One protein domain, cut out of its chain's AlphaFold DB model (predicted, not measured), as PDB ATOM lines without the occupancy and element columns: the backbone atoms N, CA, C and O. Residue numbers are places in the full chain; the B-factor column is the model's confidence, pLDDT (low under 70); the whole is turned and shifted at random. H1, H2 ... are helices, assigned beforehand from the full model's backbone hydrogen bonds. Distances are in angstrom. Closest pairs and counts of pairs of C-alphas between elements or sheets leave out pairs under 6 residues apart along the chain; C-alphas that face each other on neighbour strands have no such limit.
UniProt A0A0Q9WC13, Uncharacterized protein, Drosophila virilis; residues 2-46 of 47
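Overview. This is residues 2 to 46 of the 47 residues of an uncharacterized protein of Drosophila virilis (UniProt A0A0Q9WC13). One long, nearly straight helix, H1, makes the length of the model, and a short helix, H2, turns off sharply at its far end, so that the two meet as an L with one very short arm. Most of H1 sticks out with nothing beside it, residues 2 to 32. The printed part has 45 residues, with two named helices, H1 then H2, and no named strand: all helix. It is extended, with a radius of gyration of the C-alphas of 18.0 A and spans of 56 by 18 by 7 A.

Along the chain. H1 runs from Trp 2, C-alpha at (-17.425, -55.493, 64.264), to Ala 36, C-alpha at (-15.840, -20.651, 28.917), 49.7 A. H2, residues 38 to 44, is 11.2 A long and ends at C-alpha 44 at (-6.653, -29.896, 20.443).

Arrangement. H1 and H2 are close but not clearly touching; their closest C-alphas, those of Asp 34 and Lys 41, are 7.5 A apart. Their lines are about perpendicular, at 76 degrees. O i to N i+4 pairs are within hydrogen-bond range in 29 of 31 cases in H1 and 0 of 3 in H2, where 2 of 4 O i to N i+3 pairs are.

Size, cuts and confidence. The C-alphas farthest apart, those of Trp 2 and Gln 46, are 57.0 A apart. The printed part has no cut, and the link from H1 to H2 is tight. Residues 33 to 46 have pLDDT under 70.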
ATOM      1  N   TRP A   2     -16.428 -56.442  64.782       90.19
ATOM      2  CA  TRP A   2     -17.425 -55.493  64.264       90.19
ATOM      3  C   TRP A   2     -16.911 -54.084  63.958       90.19
ATOM      4  O   TRP A   2     -17.236 -53.537  62.911       90.19
ATOM      5  N   SER A   3     -16.032 -53.528  64.794       90.50
ATOM      6  CA  SER A   3     -15.456 -52.200  64.552       90.50
ATOM      7  C   SER A   3     -14.673 -52.119  63.238       90.50
ATOM      8  O   SER A   3     -14.739 -51.109  62.555       90.50
ATOM      9  N   LYS A   4     -13.978 -53.194  62.833       91.69
ATOM     10  CA  LYS A   4     -13.229 -53.223  61.564       91.69
ATOM     11  C   LYS A   4     -14.167 -53.206  60.356       91.69
ATOM     12  O   LYS A   4     -13.880 -52.533  59.377       91.69
ATOM     13  N   ILE A   5     -15.294 -53.911  60.457       94.69
ATOM     14  CA  ILE A   5     -16.333 -53.948  59.420       94.69
ATOM     15  C   ILE A   5     -16.999 -52.575  59.299       94.69
ATOM     16  O   ILE A   5     -17.145 -52.064  58.195       94.69
ATOM     17  N   ALA A   6     -17.336 -51.946  60.428       94.31
ATOM     18  CA  ALA A   6     -17.920 -50.607  60.444       94.31
ATOM     19  C   ALA A   6     -16.972 -49.553  59.845       94.31
ATOM     20  O   ALA A   6     -17.396 -48.739  59.030       94.31
ATOM     21  N   ILE A   7     -15.681 -49.606  60.196       95.38
ATOM     22  CA  ILE A   7     -14.659 -48.710  59.637       95.38
ATOM     23  C   ILE A   7     -14.508 -48.933  58.130       95.38
ATOM     24  O   ILE A   7     -14.518 -47.967  57.374       95.38
ATOM     25  N   ALA A   8     -14.412 -50.188  57.682       95.44
ATOM     26  CA  ALA A   8     -14.324 -50.500  56.259       95.44
ATOM     27  C   ALA A   8     -15.550 -49.976  55.496       95.44
ATOM     28  O   ALA A   8     -15.388 -49.297  54.489       95.44
ATOM     29  N   GLY A   9     -16.757 -50.198  56.023       96.38
ATOM     30  CA  GLY A   9     -17.991 -49.675  55.436       96.38
ATOM     31  C   GLY A   9     -17.997 -48.148  55.335       96.38
ATOM     32  O   GLY A   9     -18.310 -47.609  54.275       96.38
ATOM     33  N   ALA A  10     -17.587 -47.445  56.393       96.12
ATOM     34  CA  ALA A  10     -17.501 -45.985  56.386       96.12
ATOM     35  C   ALA A  10     -16.489 -45.465  55.349       96.12
ATOM     36  O   ALA A  10     -16.793 -44.528  54.609       96.12
ATOM     37  N   LEU A  11     -15.317 -46.100  55.248       97.25
ATOM     38  CA  LEU A  11     -14.297 -45.745  54.260       97.25
ATOM     39  C   LEU A  11     -14.783 -45.989  52.828       97.25
ATOM     40  O   LEU A  11     -14.538 -45.158  51.957       97.25
ATOM     41  N   THR A  12     -15.505 -47.084  52.580       97.00
ATOM     42  CA  THR A  12     -16.094 -47.362  51.264       97.00
ATOM     43  C   THR A  12     -17.141 -46.317  50.886       97.00
ATOM     44  O   THR A  12     -17.112 -45.816  49.764       97.00
ATOM     45  N   VAL A  13     -18.027 -45.937  51.812       97.50
ATOM     46  CA  VAL A  13     -19.029 -44.887  51.563       97.50
ATOM     47  C   VAL A  13     -18.349 -43.549  51.277       97.50
ATOM     48  O   VAL A  13     -18.668 -42.905  50.281       97.50
ATOM     49  N   MET A  14     -17.372 -43.154  52.097       97.38
ATOM     50  CA  MET A  14     -16.631 -41.907  51.902       97.38
ATOM     51  C   MET A  14     -15.877 -41.897  50.564       97.38
ATOM     52  O   MET A  14     -15.947 -40.915  49.829       97.38
ATOM     53  N   GLY A  15     -15.220 -43.005  50.210       96.19
ATOM     54  CA  GLY A  15     -14.561 -43.169  48.915       96.19
ATOM     55  C   GLY A  15     -15.535 -43.072  47.738       96.19
ATOM     56  O   GLY A  15     -15.230 -42.405  46.752       96.19
ATOM     57  N   GLY A  16     -16.729 -43.660  47.858       96.44
ATOM     58  CA  GLY A  16     -17.787 -43.549  46.852       96.44
ATOM     59  C   GLY A  16     -18.272 -42.111  46.658       96.44
ATOM     60  O   GLY A  16     -18.369 -41.644  45.525       96.44
ATOM     61  N   VAL A  17     -18.508 -41.380  47.752       95.88
ATOM     62  CA  VAL A  17     -18.908 -39.962  47.700       95.88
ATOM     63  C   VAL A  17     -17.835 -39.115  47.012       95.88
ATOM     64  O   VAL A  17     -18.158 -38.291  46.153       95.88
ATOM     65  N   LEU A  18     -16.560 -39.341  47.338       94.69
ATOM     66  CA  LEU A  18     -15.441 -38.638  46.709       94.69
ATOM     67  C   LEU A  18     -15.338 -38.961  45.213       94.69
ATOM     68  O   LEU A  18     -15.177 -38.045  44.410       94.69
ATOM     69  N   TYR A  19     -15.478 -40.233  44.832       94.62
ATOM     70  CA  TYR A  19     -15.446 -40.656  43.431       94.62
ATOM     71  C   TYR A  19     -16.533 -39.966  42.600       94.62
ATOM     72  O   TYR A  19     -16.225 -39.364  41.573       94.62
ATOM     73  N   VAL A  20     -17.784 -39.988  43.073       94.50
ATOM     74  CA  VAL A  20     -18.907 -39.326  42.388       94.50
ATOM     75  C   VAL A  20     -18.658 -37.824  42.271       94.50
ATOM     76  O   VAL A  20     -18.778 -37.272  41.184       94.50
ATOM     77  N   SER A  21     -18.211 -37.182  43.354       91.88
ATOM     78  CA  SER A  21     -17.909 -35.744  43.363       91.88
ATOM     79  C   SER A  21     -16.854 -35.363  42.322       91.88
ATOM     80  O   SER A  21     -16.969 -34.326  41.673       91.88
ATOM     81  N   VAL A  22     -15.825 -36.195  42.147       91.94
ATOM     82  CA  VAL A  22     -14.770 -35.973  41.152       91.94
ATOM     83  C   VAL A  22     -15.308 -36.146  39.731       91.94
ATOM     84  O   VAL A  22     -15.065 -35.283  38.890       91.94
ATOM     85  N   VAL A  23     -16.057 -37.218  39.461       93.50
ATOM     86  CA  VAL A  23     -16.645 -37.471  38.133       93.50
ATOM     87  C   VAL A  23     -17.613 -36.356  37.740       93.50
ATOM     88  O   VAL A  23     -17.523 -35.838  36.627       93.50
ATOM     89  N   ASP A  24     -18.486 -35.935  38.655       91.62
ATOM     90  CA  ASP A  24     -19.429 -34.841  38.410       91.62
ATOM     91  C   ASP A  24     -18.709 -33.507  38.199       91.62
ATOM     92  O   ASP A  24     -19.105 -32.729  37.331       91.62
ATOM     93  N   ASN A  25     -17.625 -33.247  38.938       88.50
ATOM     94  CA  ASN A  25     -16.816 -32.047  38.740       88.50
ATOM     95  C   ASN A  25     -16.166 -32.040  37.352       88.50
ATOM     96  O   ASN A  25     -16.304 -31.057  36.626       88.50
ATOM     97  N   PHE A  26     -15.542 -33.146  36.937       87.12
ATOM     98  CA  PHE A  26     -14.965 -33.254  35.596       87.12
ATOM     99  C   PHE A  26     -16.026 -33.125  34.503       87.12
ATOM    100  O   PHE A  26     -15.804 -32.401  33.539       87.12
ATOM    101  N   ALA A  27     -17.196 -33.743  34.667       86.00
ATOM    102  CA  ALA A  27     -18.296 -33.613  33.712       86.00
ATOM    103  C   ALA A  27     -18.859 -32.183  33.655       86.00
ATOM    104  O   ALA A  27     -19.247 -31.700  32.590       86.00
ATOM    105  N   TYR A  28     -18.920 -31.489  34.793       83.25
ATOM    106  CA  TYR A  28     -19.308 -30.082  34.846       83.25
ATOM    107  C   TYR A  28     -18.279 -29.194  34.146       83.25
ATOM    108  O   TYR A  28     -18.659 -28.328  33.358       83.25
ATOM    109  N   VAL A  29     -16.992 -29.418  34.406       82.38
ATOM    110  CA  VAL A  29     -15.892 -28.686  33.774       82.38
ATOM    111  C   VAL A  29     -15.881 -28.929  32.270       82.38
ATOM    112  O   VAL A  29     -15.852 -27.955  31.535       82.38
ATOM    113  N   ASP A  30     -15.994 -30.172  31.805       80.38
ATOM    114  CA  ASP A  30     -16.036 -30.516  30.378       80.38
ATOM    115  C   ASP A  30     -17.152 -29.753  29.639       80.38
ATOM    116  O   ASP A  30     -16.900 -29.041  28.667       80.38
ATOM    117  N   ARG A  31     -18.374 -29.758  30.191       78.38
ATOM    118  CA  ARG A  31     -19.492 -28.964  29.645       78.38
ATOM    119  C   ARG A  31     -19.260 -27.456  29.735       78.38
ATOM    120  O   ARG A  31     -19.686 -26.709  28.858       78.38
ATOM    121  N   SER A  32     -18.632 -26.996  30.812       71.25
ATOM    122  CA  SER A  32     -18.382 -25.569  31.040       71.25
ATOM    123  C   SER A  32     -17.250 -25.038  30.165       71.25
ATOM    124  O   SER A  32     -17.276 -23.868  29.793       71.25
ATOM    125  N   LEU A  33     -16.273 -25.873  29.807       68.06
ATOM    126  CA  LEU A  33     -15.136 -25.512  28.963       68.06
ATOM    127  C   LEU A  33     -15.578 -25.140  27.548       68.06
ATOM    128  O   LEU A  33     -15.022 -24.202  26.977       68.06
ATOM    129  N   ASP A  34     -16.623 -25.783  27.028       65.44
ATOM    130  CA  ASP A  34     -17.202 -25.448  25.722       65.44
ATOM    131  C   ASP A  34     -17.727 -24.009  25.658       65.44
ATOM    132  O   ASP A  34     -17.642 -23.352  24.618       65.44
ATOM    133  N   VAL A  35     -18.221 -23.492  26.784       67.88
ATOM    134  CA  VAL A  35     -18.757 -22.130  26.886       67.88
ATOM    135  C   VAL A  35     -17.680 -21.138  27.341       67.88
ATOM    136  O   VAL A  35     -17.609 -20.023  26.828       67.88
ATOM    137  N   ALA A  36     -16.825 -21.531  28.288       67.69
ATOM    138  CA  ALA A  36     -15.840 -20.651  28.917       67.69
ATOM    139  C   ALA A  36     -14.534 -20.509  28.115       67.69
ATOM    140  O   ALA A  36     -13.883 -19.466  28.194       67.69
ATOM    141  N   MET A  37     -14.130 -21.526  27.344       63.41
ATOM    142  CA  MET A  37     -12.864 -21.543  26.598       63.41
ATOM    143  C   MET A  37     -13.013 -22.083  25.159       63.41
ATOM    144  O   MET A  37     -12.332 -23.034  24.770       63.41
ATOM    145  N   PRO A  38     -13.797 -21.417  24.289       61.03
ATOM    146  CA  PRO A  38     -14.042 -21.872  22.915       61.03
ATOM    147  C   PRO A  38     -12.785 -21.934  22.024       61.03
ATOM    148  O   PRO A  38     -12.788 -22.589  20.983       61.03
ATOM    149  N   LYS A  39     -11.690 -21.256  22.402       59.56
ATOM    150  CA  LYS A  39     -10.408 -21.302  21.672       59.56
ATOM    151  C   LYS A  39      -9.491 -22.457  22.088       59.56
ATOM    152  O   LYS A  39      -8.629 -22.818  21.296       59.56
ATOM    153  N   ALA A  40      -9.672 -23.035  23.280       59.09
ATOM    154  CA  ALA A  40      -8.846 -24.151  23.750       59.09
ATOM    155  C   ALA A  40      -9.179 -25.451  22.998       59.09
ATOM    156  O   ALA A  40      -8.273 -26.178  22.602       59.09
ATOM    157  N   LYS A  41     -10.464 -25.684  22.690       54.22
ATOM    158  CA  LYS A  41     -10.913 -26.850  21.908       54.22
ATOM    159  C   LYS A  41     -10.329 -26.876  20.486       54.22
ATOM    160  O   LYS A  41      -9.874 -27.915  20.029       54.22
ATOM    161  N   ARG A  42     -10.222 -25.707  19.833       55.53
ATOM    162  CA  ARG A  42      -9.615 -25.579  18.490       55.53
ATOM    163  C   ARG A  42      -8.122 -25.909  18.439       55.53
ATOM    164  O   ARG A  42      -7.636 -26.193  17.356       55.53
ATOM    165  N   HIS A  43      -7.400 -25.825  19.557       53.47
ATOM    166  CA  HIS A  43      -5.978 -26.183  19.598       53.47
ATOM    167  C   HIS A  43      -5.774 -27.700  19.690       53.47
ATOM    168  O   HIS A  43      -4.812 -28.203  19.133       53.47
ATOM    169  N   VAL A  44      -6.697 -28.425  20.337       57.88
ATOM    170  CA  VAL A  44      -6.653 -29.896  20.443       57.88
ATOM    171  C   VAL A  44      -7.138 -30.571  19.154       57.88
ATOM    172  O   VAL A  44      -6.633 -31.620  18.790       57.88
ATOM    173  N   GLU A  45      -8.089 -29.972  18.430       55.19
ATOM    174  CA  GLU A  45      -8.566 -30.494  17.134       55.19
ATOM    175  C   GLU A  45      -7.605 -30.228  15.955       55.19
ATOM    176  O   GLU A  45      -7.862 -30.696  14.847       55.19
ATOM    177  N   GLN A  46      -6.536 -29.447  16.158       52.47
ATOM    178  CA  GLN A  46      -5.560 -29.088  15.117       52.47
ATOM    179  C   GLN A  46      -4.219 -29.844  15.211       52.47
ATOM    180  O   GLN A  46      -3.345 -29.568  14.388       52.47
TER     181      GLN A  46